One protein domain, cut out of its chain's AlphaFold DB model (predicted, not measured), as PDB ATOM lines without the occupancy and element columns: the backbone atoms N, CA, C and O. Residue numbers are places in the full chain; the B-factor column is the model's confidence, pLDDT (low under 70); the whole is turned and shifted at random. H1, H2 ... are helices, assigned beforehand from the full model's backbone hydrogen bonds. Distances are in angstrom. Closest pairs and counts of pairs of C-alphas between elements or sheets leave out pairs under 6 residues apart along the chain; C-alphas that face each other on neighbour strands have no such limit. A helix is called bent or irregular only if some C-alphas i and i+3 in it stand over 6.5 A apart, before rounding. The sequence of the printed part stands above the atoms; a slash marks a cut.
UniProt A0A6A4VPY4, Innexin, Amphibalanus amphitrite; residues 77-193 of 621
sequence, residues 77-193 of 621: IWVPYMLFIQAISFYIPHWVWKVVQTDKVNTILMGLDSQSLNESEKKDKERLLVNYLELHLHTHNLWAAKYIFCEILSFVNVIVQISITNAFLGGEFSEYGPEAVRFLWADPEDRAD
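What this domain is: This is residues 77 to 193 of the 621 residues of the protein "Innexin" of Amphibalanus amphitrite (UniProt A0A6A4VPY4). Two bent helices, H1 and H3, lie side by side and run opposite ways along a long base, and the two ends turn off this base in a wide, open U: at one end H3a turns sharply away with short H2 beside it, at the other H4 turns away from the end of H3b. The printed part has 117 residues with four named helices, H1, H2, H3 and H4 in that order, and no named strand; the class is all helix. It is extended, with a radius of gyration of the C-alphas of 24.1 A, and spans 76 by 29 by 28 A, a rod in outline.

Where its parts are: Find C-alpha 79 at (239.089, 194.543, 190.642), where H1, residues 79 to 100, begins. By its hydrogen bonds it was assigned as one helix, but it is bent: C-alphas 90 and 93 are 6.8 A apart. Its arms are H1a, residues 79 to 90, 16.4 A long, and H1b, residues 93 to 100. H2 follows at residues 104 to 110. H3, residues 119 to 168, was also assigned as one helix by its hydrogen bonds but is bent, with C-alphas 135 and 138 7.8 A apart. Its arms are H3a, residues 119 to 135, 24.3 A long, and H3b, residues 138 to 168, 46.3 A long; H3b is irregular, with C-alphas 138 and 141 6.9 A apart. H4, residues 173 to 184, 16.9 A long, ends at C-alpha 184, (253.074, 205.848, 173.153).

How they stand to each other: Start at H3, the hub, which touches three other helices. H1b touches H3b at a shallow tilt of 27 degrees, opposite ways, closest at the C-alphas of Pro 93 and Ser 154, 5.9 A. H1a touches H3b with residues 86 to 90 alone, closest at the C-alphas of Gln 86 and Gln 161, 7.0 A. At the bend, H3a and H3b stand about perpendicular at 81 degrees. H2 and H3a form a helical hairpin and only just touch, with 3 pairs of C-alphas within 8 A; the closest are Ile 108 and Leu 129, 7.0 A. H4 touches H3b, closest at the C-alphas of Asn 166 and Phe 173, 4.7 A. H3a and H4 are apart. Every O i to N i+4 pair is within hydrogen-bond range in H1a, H1b, H2 and H3a; the counts are 26 of 27 in H3b and 6 of 8 in H4.

The domain as a whole: Look for the two C-alphas farthest apart at Ser 120 and Glu 189, 76.9 A. The printed part has no cut, and no link is long. Residues 115 to 120, 134 to 142 and 185 to 190 stand free. The mean pLDDT of the printed part is 73.4, and it is under 70 at residues 101 to 117 and 170 to 193.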
ATOM      1  N   ILE A  77     241.385 196.308 195.418       82.69
ATOM      2  CA  ILE A  77     240.766 195.224 196.204       82.69
ATOM      3  C   ILE A  77     239.513 194.677 195.496       82.69
ATOM      4  O   ILE A  77     239.196 193.491 195.578       82.69
ATOM      5  N   TRP A  78     238.802 195.534 194.757       84.81
ATOM      6  CA  TRP A  78     237.524 195.220 194.116       84.81
ATOM      7  C   TRP A  78     237.653 194.744 192.665       84.81
ATOM      8  O   TRP A  78     236.706 194.164 192.122       84.81
ATOM      9  N   VAL A  79     238.822 194.927 192.040       85.00
ATOM     10  CA  VAL A  79     239.089 194.543 190.642       85.00
ATOM     11  C   VAL A  79     238.729 193.079 190.334       85.00
ATOM     12  O   VAL A  79     238.050 192.853 189.329       85.00
ATOM     13  N   PRO A  80     239.087 192.061 191.148       84.38
ATOM     14  CA  PRO A  80     238.739 190.679 190.816       84.38
ATOM     15  C   PRO A  80     237.230 190.430 190.795       84.38
ATOM     16  O   PRO A  80     236.732 189.735 189.910       84.38
ATOM     17  N   TYR A  81     236.489 191.018 191.737       86.44
ATOM     18  CA  TYR A  81     235.032 190.894 191.796       86.44
ATOM     19  C   TYR A  81     234.375 191.545 190.584       86.44
ATOM     20  O   TYR A  81     233.477 190.961 189.976       86.44
ATOM     21  N   MET A  82     234.870 192.719 190.192       86.75
ATOM     22  CA  MET A  82     234.439 193.403 188.982       86.75
ATOM     23  C   MET A  82     234.680 192.512 187.755       86.75
ATOM     24  O   MET A  82     233.718 192.153 187.074       86.75
ATOM     25  N   LEU A  83     235.906 192.019 187.542       86.25
ATOM     26  CA  LEU A  83     236.247 191.130 186.419       86.25
ATOM     27  C   LEU A  83     235.436 189.821 186.409       86.25
ATOM     28  O   LEU A  83     235.139 189.277 185.339       86.25
ATOM     29  N   PHE A  84     235.083 189.292 187.582       86.44
ATOM     30  CA  PHE A  84     234.214 188.125 187.714       86.44
ATOM     31  C   PHE A  84     232.789 188.422 187.234       86.44
ATOM     32  O   PHE A  84     232.247 187.672 186.418       86.44
ATOM     33  N   ILE A  85     232.208 189.541 187.677       88.06
ATOM     34  CA  ILE A  85     230.883 189.995 187.238       88.06
ATOM     35  C   ILE A  85     230.882 190.216 185.724       88.06
ATOM     36  O   ILE A  85     230.005 189.690 185.041       88.06
ATOM     37  N   GLN A  86     231.902 190.887 185.177       89.19
ATOM     38  CA  GLN A  86     232.023 191.090 183.730       89.19
ATOM     39  C   GLN A  86     232.057 189.760 182.971       89.19
ATOM     40  O   GLN A  86     231.374 189.598 181.959       89.19
ATOM     41  N   ALA A  87     232.820 188.780 183.466       86.62
ATOM     42  CA  ALA A  87     232.909 187.465 182.840       86.62
ATOM     43  C   ALA A  87     231.548 186.754 182.785       86.62
ATOM     44  O   ALA A  87     231.222 186.153 181.760       86.62
ATOM     45  N   ILE A  88     230.751 186.845 183.852       87.81
ATOM     46  CA  ILE A  88     229.384 186.313 183.871       87.81
ATOM     47  C   ILE A  88     228.513 187.080 182.880       87.81
ATOM     48  O   ILE A  88     227.841 186.456 182.060       87.81
ATOM     49  N   SER A  89     228.553 188.413 182.900       87.50
ATOM     50  CA  SER A  89     227.748 189.248 182.008       87.50
ATOM     51  C   SER A  89     227.999 188.937 180.531       87.50
ATOM     52  O   SER A  89     227.046 188.813 179.767       87.50
ATOM     53  N   PHE A  90     229.253 188.725 180.123       89.50
ATOM     54  CA  PHE A  90     229.589 188.312 178.752       89.50
ATOM     55  C   PHE A  90     229.132 186.893 178.388       89.50
ATOM     56  O   PHE A  90     228.964 186.598 177.206       89.50
ATOM     57  N   TYR A  91     228.877 186.023 179.365       86.00
ATOM     58  CA  TYR A  91     228.342 184.681 179.122       86.00
ATOM     59  C   TYR A  91     226.812 184.662 178.939       86.00
ATOM     60  O   TYR A  91     226.277 183.757 178.293       86.00
ATOM     61  N   ILE A  92     226.097 185.668 179.460       86.19
ATOM     62  CA  ILE A  92     224.625 185.729 179.433       86.19
ATOM     63  C   ILE A  92     224.050 185.620 178.009       86.19
ATOM     64  O   ILE A  92     223.171 184.777 177.823       86.19
ATOM     65  N   PRO A  93     224.518 186.367 176.984       85.50
ATOM     66  CA  PRO A  93     223.937 186.275 175.643       85.50
ATOM     67  C   PRO A  93     224.045 184.873 175.034       85.50
ATOM     68  O   PRO A  93     223.094 184.381 174.430       85.50
ATOM     69  N   HIS A  94     225.171 184.190 175.254       81.69
ATOM     70  CA  HIS A  94     225.361 182.810 174.809       81.69
ATOM     71  C   HIS A  94     224.409 181.844 175.529       81.69
ATOM     72  O   HIS A  94     223.805 180.975 174.900       81.69
ATOM     73  N   TRP A  95     224.244 181.997 176.846       84.00
ATOM     74  CA  TRP A  95     223.284 181.199 177.608       84.00
ATOM     75  C   TRP A  95     221.842 181.429 177.132       84.00
ATOM     76  O   TRP A  95     221.123 180.460 176.891       84.00
ATOM     77  N   VAL A  96     221.445 182.689 176.909       82.94
ATOM     78  CA  VAL A  96     220.131 183.049 176.351       82.94
ATOM     79  C   VAL A  96     219.935 182.406 174.980       82.94
ATOM     80  O   VAL A  96     218.906 181.772 174.752       82.94
ATOM     81  N   TRP A  97     220.929 182.489 174.090       80.94
ATOM     82  CA  TRP A  97     220.861 181.849 172.776       80.94
ATOM     83  C   TRP A  97     220.666 180.334 172.883       80.94
ATOM     84  O   TRP A  97     219.801 179.778 172.208       80.94
ATOM     85  N   LYS A  98     221.398 179.670 173.784       77.62
ATOM     86  CA  LYS A  98     221.272 178.225 174.014       77.62
ATOM     87  C   LYS A  98     219.878 177.823 174.506       77.62
ATOM     88  O   LYS A  98     219.387 176.774 174.113       77.62
ATOM     89  N   VAL A  99     219.233 178.643 175.337       77.88
ATOM     90  CA  VAL A  99     217.861 178.395 175.823       77.88
ATOM     91  C   VAL A  99     216.817 178.665 174.732       77.88
ATOM     92  O   VAL A  99     215.806 177.971 174.643       77.88
ATOM     93  N   VAL A 100     217.050 179.674 173.889       74.06
ATOM     94  CA  VAL A 100     216.136 180.065 172.805       74.06
ATOM     95  C   VAL A 100     216.219 179.104 171.613       74.06
ATOM     96  O   VAL A 100     215.208 178.873 170.938       74.06
ATOM     97  N   GLN A 101     217.395 178.527 171.361       69.25
ATOM     98  CA  GLN A 101     217.609 177.519 170.335       69.25
ATOM     99  C   GLN A 101     216.994 176.190 170.785       69.25
ATOM    100  O   GLN A 101     217.529 175.478 171.621       69.25
ATOM    101  N   THR A 102     215.842 175.839 170.214       59.69
ATOM    102  CA  THR A 102     215.186 174.550 170.464       59.69
ATOM    103  C   THR A 102     216.140 173.396 170.111       59.69
ATOM    104  O   THR A 102     216.519 173.247 168.949       59.69
ATOM    105  N   ASP A 103     216.498 172.567 171.098       58.25
ATOM    106  CA  ASP A 103     217.544 171.522 171.052       58.25
ATOM    107  C   ASP A 103     217.474 170.536 169.867       58.25
ATOM    108  O   ASP A 103     218.459 169.869 169.538       58.25
ATOM    109  N   LYS A 104     216.321 170.415 169.197       60.16
ATOM    110  CA  LYS A 104     216.083 169.383 168.178       60.16
ATOM    111  C   LYS A 104     216.990 169.506 166.952       60.16
ATOM    112  O   LYS A 104     217.511 168.489 166.515       60.16
ATOM    113  N   VAL A 105     217.224 170.703 166.409       64.81
ATOM    114  CA  VAL A 105     217.984 170.852 165.147       64.81
ATOM    115  C   VAL A 105     219.462 170.517 165.326       64.81
ATOM    116  O   VAL A 105     220.010 169.751 164.540       64.81
ATOM    117  N   ASN A 106     220.095 171.021 166.388       60.50
ATOM    118  CA  ASN A 106     221.496 170.706 166.683       60.50
ATOM    119  C   ASN A 106     221.680 169.228 167.037       60.50
ATOM    120  O   ASN A 106     222.652 168.621 166.606       60.50
ATOM    121  N   THR A 107     220.725 168.626 167.753       61.94
ATOM    122  CA  THR A 107     220.748 167.186 168.054       61.94
ATOM    123  C   THR A 107     220.618 166.343 166.781       61.94
ATOM    124  O   THR A 107     221.323 165.347 166.629       61.94
ATOM    125  N   ILE A 108     219.766 166.754 165.833       62.88
ATOM    126  CA  ILE A 108     219.613 166.082 164.534       62.88
ATOM    127  C   ILE A 108     220.881 166.250 163.679       62.88
ATOM    128  O   ILE A 108     221.357 165.265 163.121       62.88
ATOM    129  N   LEU A 109     221.466 167.454 163.622       60.09
ATOM    130  CA  LEU A 109     222.702 167.743 162.880       60.09
ATOM    131  C   LEU A 109     223.918 166.994 163.449       60.09
ATOM    132  O   LEU A 109     224.635 166.337 162.700       60.09
ATOM    133  N   MET A 110     224.120 167.014 164.770       60.78
ATOM    134  CA  MET A 110     225.176 166.234 165.435       60.78
ATOM    135  C   MET A 110     224.959 164.728 165.264       60.78
ATOM    136  O   MET A 110     225.909 163.970 165.090       60.78
ATOM    137  N   GLY A 111     223.697 164.296 165.269       61.34
ATOM    138  CA  GLY A 111     223.308 162.918 165.011       61.34
ATOM    139  C   GLY A 111     223.427 162.484 163.548       61.34
ATOM    140  O   GLY A 111     223.222 161.299 163.306       61.34
ATOM    141  N   LEU A 112     223.713 163.384 162.601       59.41
ATOM    142  CA  LEU A 112     223.990 163.094 161.184       59.41
ATOM    143  C   LEU A 112     225.501 163.043 160.886       59.41
ATOM    144  O   LEU A 112     225.908 162.341 159.965       59.41
ATOM    145  N   ASP A 113     226.323 163.746 161.673       54.59
ATOM    146  CA  ASP A 113     227.782 163.869 161.483       54.59
ATOM    147  C   ASP A 113     228.597 162.750 162.173       54.59
ATOM    148  O   ASP A 113     229.819 162.658 162.037       54.59
ATOM    149  N   SER A 114     227.947 161.850 162.921       60.03
ATOM    150  CA  SER A 114     228.639 160.717 163.544       60.03
ATOM    151  C   SER A 114     229.111 159.709 162.486       60.03
ATOM    152  O   SER A 114     228.294 159.133 161.769       60.03
ATOM    153  N   GLN A 115     230.423 159.446 162.437       57.00
ATOM    154  CA  GLN A 115     231.118 158.617 161.434       57.00
ATOM    155  C   GLN A 115     230.680 157.135 161.336       57.00
ATOM    156  O   GLN A 115     231.210 156.412 160.498       57.00
ATOM    157  N   SER A 116     229.743 156.662 162.161       55.53
ATOM    158  CA  SER A 116     229.388 155.240 162.302       55.53
ATOM    159  C   SER A 116     227.927 154.902 161.967       55.53
ATOM    160  O   SER A 116     227.405 153.921 162.491       55.53
ATOM    161  N   LEU A 117     227.232 155.714 161.166       61.69
ATOM    162  CA  LEU A 117     225.816 155.478 160.848       61.69
ATOM    163  C   LEU A 117     225.629 154.548 159.651       61.69
ATOM    164  O   LEU A 117     226.257 154.732 158.608       61.69
ATOM    165  N   ASN A 118     224.699 153.600 159.782       70.56
ATOM    166  CA  ASN A 118     224.243 152.770 158.670       70.56
ATOM    167  C   ASN A 118     223.455 153.618 157.650       70.56
ATOM    168  O   ASN A 118     222.705 154.523 158.019       70.56
ATOM    169  N   GLU A 119     223.571 153.296 156.355       71.50
ATOM    170  CA  GLU A 119     222.911 154.023 155.247       71.50
ATOM    171  C   GLU A 119     221.380 154.150 155.408       71.50
ATOM    172  O   GLU A 119     220.789 155.148 154.993       71.50
ATOM    173  N   SER A 120     220.721 153.178 156.052       73.06
ATOM    174  CA  SER A 120     219.283 153.243 156.352       73.06
ATOM    175  C   SER A 120     218.950 154.284 157.425       73.06
ATOM    176  O   SER A 120     218.044 155.092 157.240       73.06
ATOM    177  N   GLU A 121     219.723 154.329 158.512       73.69
ATOM    178  CA  GLU A 121     219.516 155.268 159.622       73.69
ATOM    179  C   GLU A 121     219.810 156.710 159.201       73.69
ATOM    180  O   GLU A 121     219.154 157.648 159.660       73.69
ATOM    181  N   LYS A 122     220.778 156.891 158.296       73.06
ATOM    182  CA  LYS A 122     221.080 158.189 157.695       73.06
ATOM    183  C   LYS A 122     219.899 158.704 156.871       73.06
ATOM    184  O   LYS A 122     219.489 159.843 157.073       73.06
ATOM    185  N   LYS A 123     219.301 157.860 156.022       76.62
ATOM    186  CA  LYS A 123     218.114 158.224 155.228       76.62
ATOM    187  C   LYS A 123     216.900 158.554 156.091       76.62
ATOM    188  O   LYS A 123     216.170 159.492 155.772       76.62
ATOM    189  N   ASP A 124     216.694 157.827 157.184       78.56
ATOM    190  CA  ASP A 124     215.593 158.104 158.109       78.56
ATOM    191  C   ASP A 124     215.792 159.442 158.833       78.56
ATOM    192  O   ASP A 124     214.860 160.243 158.915       78.56
ATOM    193  N   LYS A 125     217.017 159.740 159.283       76.56
ATOM    194  CA  LYS A 125     217.368 161.036 159.889       76.56
ATOM    195  C   LYS A 125     217.300 162.194 158.894       76.56
ATOM    196  O   LYS A 125     216.799 163.257 159.255       76.56
ATOM    197  N   GLU A 126     217.745 161.996 157.654       77.06
ATOM    198  CA  GLU A 126     217.599 162.976 156.570       77.06
ATOM    199  C   GLU A 126     216.122 163.276 156.302       77.06
ATOM    200  O   GLU A 126     215.729 164.441 156.253       77.06
ATOM    201  N   ARG A 127     215.272 162.246 156.214       80.19
ATOM    202  CA  ARG A 127     213.824 162.422 156.034       80.19
ATOM    203  C   ARG A 127     213.191 163.166 157.211       80.19
ATOM    204  O   ARG A 127     212.333 164.020 157.009       80.19
ATOM    205  N   LEU A 128     213.635 162.883 158.434       79.25
ATOM    206  CA  LEU A 128     213.160 163.552 159.646       79.25
ATOM    207  C   LEU A 128     213.597 165.027 159.697       79.25
ATOM    208  O   LEU A 128     212.811 165.877 160.115       79.25
ATOM    209  N   LEU A 129     214.804 165.343 159.213       77.00
ATOM    210  CA  LEU A 129     215.297 166.713 159.052       77.00
ATOM    211  C   LEU A 129     214.504 167.476 157.985       77.00
ATOM    212  O   LEU A 129     214.080 168.599 158.241       77.00
ATOM    213  N   VAL A 130     214.275 166.872 156.816       80.12
ATOM    214  CA  VAL A 130     213.496 167.485 155.727       80.12
ATOM    215  C   VAL A 130     212.066 167.764 156.186       80.12
ATOM    216  O   VAL A 130     211.610 168.896 156.062       80.12
ATOM    217  N   ASN A 131     211.404 166.792 156.822       81.62
ATOM    218  CA  ASN A 131     210.066 166.985 157.387       81.62
ATOM    219  C   ASN A 131     210.047 168.081 158.463       81.62
ATOM    220  O   ASN A 131     209.097 168.855 158.548       81.62
ATOM    221  N   TYR A 132     211.090 168.168 159.295       75.69
ATOM    222  CA  TYR A 132     211.206 169.231 160.291       75.69
ATOM    223  C   TYR A 132     211.356 170.614 159.638       75.69
ATOM    224  O   TYR A 132     210.678 171.550 160.063       75.69
ATOM    225  N   LEU A 133     212.212 170.740 158.616       74.44
ATOM    226  CA  LEU A 133     212.436 171.978 157.863       74.44
ATOM    227  C   LEU A 133     211.178 172.419 157.109       74.44
ATOM    228  O   LEU A 133     210.842 173.598 157.132       74.44
ATOM    229  N   GLU A 134     210.452 171.482 156.502       79.00
ATOM    230  CA  GLU A 134     209.194 171.759 155.805       79.00
ATOM    231  C   GLU A 134     208.114 172.252 156.781       79.00
ATOM    232  O   GLU A 134     207.471 173.272 156.535       79.00
ATOM    233  N   LEU A 135     207.990 171.609 157.949       76.88
ATOM    234  CA  LEU A 135     207.052 172.018 159.001       76.88
ATOM    235  C   LEU A 135     207.387 173.401 159.595       76.88
ATOM    236  O   LEU A 135     206.494 174.120 160.040       76.88
ATOM    237  N   HIS A 136     208.670 173.776 159.623       73.12
ATOM    238  CA  HIS A 136     209.162 175.010 160.251       73.12
ATOM    239  C   HIS A 136     209.562 176.102 159.249       73.12
ATOM    240  O   HIS A 136     210.077 177.146 159.672       73.12
ATOM    241  N   LEU A 137     209.254 175.926 157.958       70.94
ATOM    242  CA  LEU A 137     209.667 176.834 156.885       70.94
ATOM    243  C   LEU A 137     209.225 178.288 157.151       70.94
ATOM    244  O   LEU A 137     209.976 179.238 156.940       70.94
ATOM    245  N   HIS A 138     208.019 178.465 157.704       71.25
ATOM    246  CA  HIS A 138     207.442 179.779 158.021       71.25
ATOM    247  C   HIS A 138     207.965 180.391 159.342       71.25
ATOM    248  O   HIS A 138     207.807 181.585 159.599       71.25
ATOM    249  N   THR A 139     208.614 179.599 160.200       70.31
ATOM    250  CA  THR A 139     209.189 180.067 161.474       70.31
ATOM    251  C   THR A 139     210.655 180.496 161.373       70.31
ATOM    252  O   THR A 139     211.163 181.097 162.320       70.31
ATOM    253  N   HIS A 140     211.337 180.281 160.239       70.25
ATOM    254  CA  HIS A 140     212.739 180.693 160.067       70.25
ATOM    255  C   HIS A 140     212.954 182.203 160.240       70.25
ATOM    256  O   HIS A 140     213.951 182.609 160.830       70.25
ATOM    257  N   ASN A 141     211.993 183.037 159.828       77.50
ATOM    258  CA  ASN A 141     212.069 184.487 160.038       77.50
ATOM    259  C   ASN A 141     212.017 184.861 161.529       77.50
ATOM    260  O   ASN A 141     212.730 185.756 161.974       77.50
ATOM    261  N   LEU A 142     211.222 184.138 162.326       77.69
ATOM    262  CA  LEU A 142     211.157 184.323 163.779       77.69
ATOM    263  C   LEU A 142     212.454 183.859 164.460       77.69
ATOM    264  O   LEU A 142     212.904 184.472 165.425       77.69
ATOM    265  N   TRP A 143     213.075 182.796 163.948       72.56
ATOM    266  CA  TRP A 143     214.398 182.344 164.381       72.56
ATOM    267  C   TRP A 143     215.496 183.361 164.056       72.56
ATOM    268  O   TRP A 143     216.302 183.675 164.930       72.56
ATOM    269  N   ALA A 144     215.493 183.928 162.848       77.00
ATOM    270  CA  ALA A 144     216.408 185.000 162.467       77.00
ATOM    271  C   ALA A 144     216.220 186.240 163.357       77.00
ATOM    272  O   ALA A 144     217.199 186.797 163.843       77.00
ATOM    273  N   ALA A 145     214.975 186.622 163.664       81.12
ATOM    274  CA  ALA A 145     214.683 187.722 164.585       81.12
ATOM    275  C   ALA A 145     215.208 187.456 166.011       81.12
ATOM    276  O   ALA A 145     215.797 188.344 166.625       81.12
ATOM    277  N   LYS A 146     215.057 186.227 166.528       82.50
ATOM    278  CA  LYS A 146     215.614 185.803 167.827       82.50
ATOM    279  C   LYS A 146     217.145 185.838 167.857       82.50
ATOM    280  O   LYS A 146     217.725 186.227 168.868       82.50
ATOM    281  N   TYR A 147     217.790 185.448 166.758       81.81
ATOM    282  CA  TYR A 147     219.242 185.522 166.613       81.81
ATOM    283  C   TYR A 147     219.728 186.977 166.606       81.81
ATOM    284  O   TYR A 147     220.583 187.341 167.408       81.81
ATOM    285  N   ILE A 148     219.103 187.834 165.792       85.06
ATOM    286  CA  ILE A 148     219.400 189.274 165.740       85.06
ATOM    287  C   ILE A 148     219.209 189.925 167.116       85.06
ATOM    288  O   ILE A 148     220.029 190.740 167.528       85.06
ATOM    289  N   PHE A 149     218.175 189.540 167.868       87.00
ATOM    290  CA  PHE A 149     217.987 190.014 169.239       87.00
ATOM    291  C   PHE A 149     219.164 189.644 170.161       87.00
ATOM    292  O   PHE A 149     219.597 190.477 170.954       87.00
ATOM    293  N   CYS A 150     219.720 188.432 170.044       84.88
ATOM    294  CA  CYS A 150     220.887 188.013 170.832       84.88
ATOM    295  C   CYS A 150     222.170 188.760 170.429       84.88
ATOM    296  O   CYS A 150     222.985 189.086 171.294       84.88
ATOM    297  N   GLU A 151     222.335 189.078 169.144       86.31
ATOM    298  CA  GLU A 151     223.430 189.932 168.659       86.31
ATOM    299  C   GLU A 151     223.306 191.361 169.211       86.31
ATOM    300  O   GLU A 151     224.266 191.902 169.760       86.31
ATOM    301  N   ILE A 152     222.104 191.951 169.173       89.12
ATOM    302  CA  ILE A 152     221.836 193.271 169.767       89.12
ATOM    303  C   ILE A 152     222.109 193.250 171.274       89.12
ATOM    304  O   ILE A 152     222.764 194.152 171.787       89.12
ATOM    305  N   LEU A 153     221.658 192.213 171.987       88.56
ATOM    306  CA  LEU A 153     221.925 192.055 173.416       88.56
ATOM    307  C   LEU A 153     223.433 191.975 173.704       88.56
ATOM    308  O   LEU A 153     223.903 192.573 174.670       88.56
ATOM    309  N   SER A 154     224.192 191.280 172.854       88.94
ATOM    310  CA  SER A 154     225.653 191.190 172.966       88.94
ATOM    311  C   SER A 154     226.318 192.552 172.761       88.94
ATOM    312  O   SER A 154     227.180 192.936 173.548       88.94
ATOM    313  N   PHE A 155     225.875 193.317 171.761       90.88
ATOM    314  CA  PHE A 155     226.365 194.672 171.503       90.88
ATOM    315  C   PHE A 155     226.039 195.643 172.649       90.88
ATOM    316  O   PHE A 155     226.919 196.359 173.127       90.88
ATOM    317  N   VAL A 156     224.800 195.627 173.151       91.31
ATOM    318  CA  VAL A 156     224.382 196.443 174.303       91.31
ATOM    319  C   VAL A 156     225.194 196.083 175.545       91.31
ATOM    320  O   VAL A 156     225.633 196.979 176.263       91.31
ATOM    321  N   ASN A 157     225.453 194.793 175.778       91.38
ATOM    322  CA  ASN A 157     226.285 194.355 176.894       91.38
ATOM    323  C   ASN A 157     227.695 194.963 176.820       91.38
ATOM    324  O   ASN A 157     228.176 195.462 177.830       91.38
ATOM    325  N   VAL A 158     228.330 195.024 175.644       90.38
ATOM    326  CA  VAL A 158     229.642 195.689 175.488       90.38
ATOM    327  C   VAL A 158     229.584 197.157 175.930       90.38
ATOM    328  O   VAL A 158     230.420 197.587 176.722       90.38
ATOM    329  N   ILE A 159     228.578 197.915 175.482       89.69
ATOM    330  CA  ILE A 159     228.419 199.338 175.839       89.69
ATOM    331  C   ILE A 159     228.207 199.516 177.349       89.69
ATOM    332  O   ILE A 159     228.821 200.386 177.975       89.69
ATOM    333  N   VAL A 160     227.356 198.677 177.944       90.56
ATOM    334  CA  VAL A 160     227.089 198.695 179.386       90.56
ATOM    335  C   VAL A 160     228.361 198.378 180.169       90.56
ATOM    336  O   VAL A 160     228.665 199.080 181.129       90.56
ATOM    337  N   GLN A 161     229.151 197.389 179.743       89.56
ATOM    338  CA  GLN A 161     230.407 197.037 180.414       89.56
ATOM    339  C   GLN A 161     231.454 198.149 180.336       89.56
ATOM    340  O   GLN A 161     232.118 198.415 181.337       89.56
ATOM    341  N   ILE A 162     231.569 198.836 179.196       87.69
ATOM    342  CA  ILE A 162     232.439 200.013 179.073       87.69
ATOM    343  C   ILE A 162     231.995 201.095 180.066       87.69
ATOM    344  O   ILE A 162     232.820 201.624 180.807       87.69
ATOM    345  N   SER A 163     230.690 201.363 180.147       86.88
ATOM    346  CA  SER A 163     230.133 202.389 181.040       86.88
ATOM    347  C   SER A 163     230.332 202.048 182.520       86.88
ATOM    348  O   SER A 163     230.720 202.914 183.301       86.88
ATOM    349  N   ILE A 164     230.119 200.784 182.908       87.56
ATOM    350  CA  ILE A 164     230.365 200.288 184.272       87.56
ATOM    351  C   ILE A 164     231.849 200.401 184.624       87.56
ATOM    352  O   ILE A 164     232.179 200.844 185.717       87.56
ATOM    353  N   THR A 165     232.743 200.031 183.703       84.88
ATOM    354  CA  THR A 165     234.196 200.135 183.919       84.88
ATOM    355  C   THR A 165     234.616 201.593 184.092       84.88
ATOM    356  O   THR A 165     235.387 201.903 184.994       84.88
ATOM    357  N   ASN A 166     234.050 202.499 183.288       83.25
ATOM    358  CA  ASN A 166     234.281 203.933 183.416       83.25
ATOM    359  C   ASN A 166     233.820 204.465 184.771       83.25
ATOM    360  O   ASN A 166     234.594 205.125 185.447       83.25
ATOM    361  N   ALA A 167     232.607 204.122 185.206       82.81
ATOM    362  CA  ALA A 167     232.101 204.522 186.517       82.81
ATOM    363  C   ALA A 167     232.918 203.928 187.680       82.81
ATOM    364  O   ALA A 167     233.159 204.614 188.668       82.81
ATOM    365  N   PHE A 168     233.370 202.676 187.557       82.25
ATOM    366  CA  PHE A 168     234.201 202.006 188.563       82.25
ATOM    367  C   PHE A 168     235.565 202.684 188.743       82.25
ATOM    368  O   PHE A 168     236.064 202.759 189.861       82.25
ATOM    369  N   LEU A 169     236.142 203.210 187.659       74.25
ATOM    370  CA  LEU A 169     237.413 203.939 187.662       74.25
ATOM    371  C   LEU A 169     237.231 205.465 187.769       74.25
ATOM    372  O   LEU A 169     238.075 206.216 187.298       74.25
ATOM    373  N   GLY A 170     236.115 205.944 188.330       69.56
ATOM    374  CA  GLY A 170     235.924 207.377 188.604       69.56
ATOM    375  C   GLY A 170     235.620 208.258 187.386       69.56
ATOM    376  O   GLY A 170     235.612 209.476 187.506       69.56
ATOM    377  N   GLY A 171     235.308 207.670 186.229       67.88
ATOM    378  CA  GLY A 171     234.884 208.381 185.017       67.88
ATOM    379  C   GLY A 171     235.948 208.505 183.923       67.88
ATOM    380  O   GLY A 171     235.630 209.003 182.845       67.88
ATOM    381  N   GLU A 172     237.164 208.018 184.165       63.44
ATOM    382  CA  GLU A 172     238.339 208.330 183.337       63.44
ATOM    383  C   GLU A 172     238.761 207.195 182.380       63.44
ATOM    384  O   GLU A 172     239.522 207.420 181.440       63.44
ATOM    385  N   PHE A 173     238.224 205.975 182.535       69.56
ATOM    386  CA  PHE A 173     238.534 204.805 181.684       69.56
ATOM    387  C   PHE A 173     238.458 205.089 180.176       69.56
ATOM    388  O   PHE A 173     239.284 204.608 179.400       69.56
ATOM    389  N   SER A 174     237.450 205.854 179.754       68.31
ATOM    390  CA  SER A 174     237.223 206.178 178.342       68.31
ATOM    391  C   SER A 174     238.217 207.193 177.762       68.31
ATOM    392  O   SER A 174     238.434 207.187 176.549       68.31
ATOM    393  N   GLU A 175     238.858 208.006 178.606       66.06
ATOM    394  CA  GLU A 175     239.879 208.990 178.214       66.06
ATOM    395  C   GLU A 175     241.288 208.371 178.236       66.06
ATOM    396  O   GLU A 175     242.091 208.637 177.337       66.06
ATOM    397  N   TYR A 176     241.543 207.431 179.159       64.88
ATOM    398  CA  TYR A 176     242.836 206.751 179.300       64.88
ATOM    399  C   TYR A 176     243.307 206.030 178.036       64.88
ATOM    400  O   TYR A 176     244.488 206.079 177.707       64.88
ATOM    401  N   GLY A 177     242.421 205.337 177.312       65.88
ATOM    402  CA  GLY A 177     242.813 204.586 176.111       65.88
ATOM    403  C   GLY A 177     243.448 205.483 175.032       65.88
ATOM    404  O   GLY A 177     244.588 205.242 174.630       65.88
ATOM    405  N   PRO A 178     242.744 206.530 174.565       67.25
ATOM    406  CA  PRO A 178     243.297 207.519 173.642       67.25
ATOM    407  C   PRO A 178     244.540 208.252 174.166       67.25
ATOM    408  O   PRO A 178     245.446 208.518 173.377       67.25
ATOM    409  N   GLU A 179     244.608 208.576 175.458       63.78
ATOM    410  CA  GLU A 179     245.763 209.263 176.058       63.78
ATOM    411  C   GLU A 179     246.996 208.367 176.170       63.78
ATOM    412  O   GLU A 179     248.085 208.793 175.797       63.78
ATOM    413  N   ALA A 180     246.834 207.104 176.565       57.59
ATOM    414  CA  ALA A 180     247.909 206.117 176.574       57.59
ATOM    415  C   ALA A 180     248.450 205.865 175.162       57.59
ATOM    416  O   ALA A 180     249.658 205.758 174.961       57.59
ATOM    417  N   VAL A 181     247.566 205.823 174.158       58.56
ATOM    418  CA  VAL A 181     247.987 205.772 172.756       58.56
ATOM    419  C   VAL A 181     248.773 207.039 172.413       58.56
ATOM    420  O   VAL A 181     249.905 206.919 171.964       58.56
ATOM    421  N   ARG A 182     248.253 208.247 172.672       61.44
ATOM    422  CA  ARG A 182     248.995 209.498 172.409       61.44
ATOM    423  C   ARG A 182     250.360 209.527 173.090       61.44
ATOM    424  O   ARG A 182     251.310 209.930 172.442       61.44
ATOM    425  N   PHE A 183     250.465 209.051 174.326       54.78
ATOM    426  CA  PHE A 183     251.724 208.919 175.053       54.78
ATOM    427  C   PHE A 183     252.708 207.967 174.363       54.78
ATOM    428  O   PHE A 183     253.879 208.303 174.206       54.78
ATOM    429  N   LEU A 184     252.241 206.800 173.900       49.09
ATOM    430  CA  LEU A 184     253.074 205.848 173.153       49.09
ATOM    431  C   LEU A 184     253.596 206.430 171.828       49.09
ATOM    432  O   LEU A 184     254.642 205.994 171.353       49.09
ATOM    433  N   TRP A 185     252.883 207.397 171.244       50.91
ATOM    434  CA  TRP A 185     253.253 208.078 169.996       50.91
ATOM    435  C   TRP A 185     253.812 209.499 170.204       50.91
ATOM    436  O   TRP A 185     254.047 210.189 169.215       50.91
ATOM    437  N   ALA A 186     254.005 209.941 171.451       45.16
ATOM    438  CA  ALA A 186     254.568 211.248 171.784       45.16
ATOM    439  C   ALA A 186     256.101 211.193 171.838       45.16
ATOM    440  O   ALA A 186     256.695 210.170 172.212       45.16
ATOM    441  N   ASP A 187     256.736 212.312 171.482       39.09
ATOM    442  CA  ASP A 187     258.187 212.455 171.525       39.09
ATOM    443  C   ASP A 187     258.719 212.266 172.964       39.09
ATOM    444  O   ASP A 187     258.037 212.626 173.929       39.09
ATOM    445  N   PRO A 188     259.918 211.675 173.149       43.12
ATOM    446  CA  PRO A 188     260.450 211.311 174.467       43.12
ATOM    447  C   PRO A 188     260.534 212.470 175.472       43.12
ATOM    448  O   PRO A 188     260.442 212.226 176.674       43.12
ATOM    449  N   GLU A 189     260.685 213.705 174.989       37.53
ATOM    450  CA  GLU A 189     260.806 214.918 175.812       37.53
ATOM    451  C   GLU A 189     259.469 215.388 176.420       37.53
ATOM    452  O   GLU A 189     259.479 216.060 177.451       37.53
ATOM    453  N   ASP A 190     258.328 214.968 175.857       38.47
ATOM    454  CA  ASP A 190     256.974 215.377 176.274       38.47
ATOM    455  C   ASP A 190     256.216 214.285 177.058       38.47
ATOM    456  O   ASP A 190     255.024 214.415 177.354       38.47
ATOM    457  N   ARG A 191     256.891 213.186 177.419       48.19
ATOM    458  CA  ARG A 191     256.304 212.067 178.173       48.19
ATOM    459  C   ARG A 191     256.090 212.420 179.648       48.19
ATOM    460  O   ARG A 191     256.792 211.924 180.525       48.19
ATOM    461  N   ALA A 192     255.081 213.236 179.939       42.34
ATOM    462  CA  ALA A 192     254.393 213.142 181.222       42.34
ATOM    463  C   ALA A 192     253.554 211.853 181.211       42.34
ATOM    464  O   ALA A 192     252.830 211.593 180.250       42.34
ATOM    465  N   ASP A 193     253.694 211.015 182.237       44.75
ATOM    466  CA  ASP A 193     252.951 209.758 182.339       44.75
ATOM    467  C   ASP A 193     251.429 210.054 182.361       44.75
ATOM    468  O   ASP A 193     250.957 210.785 183.241       44.75
TER     469      ASP A 193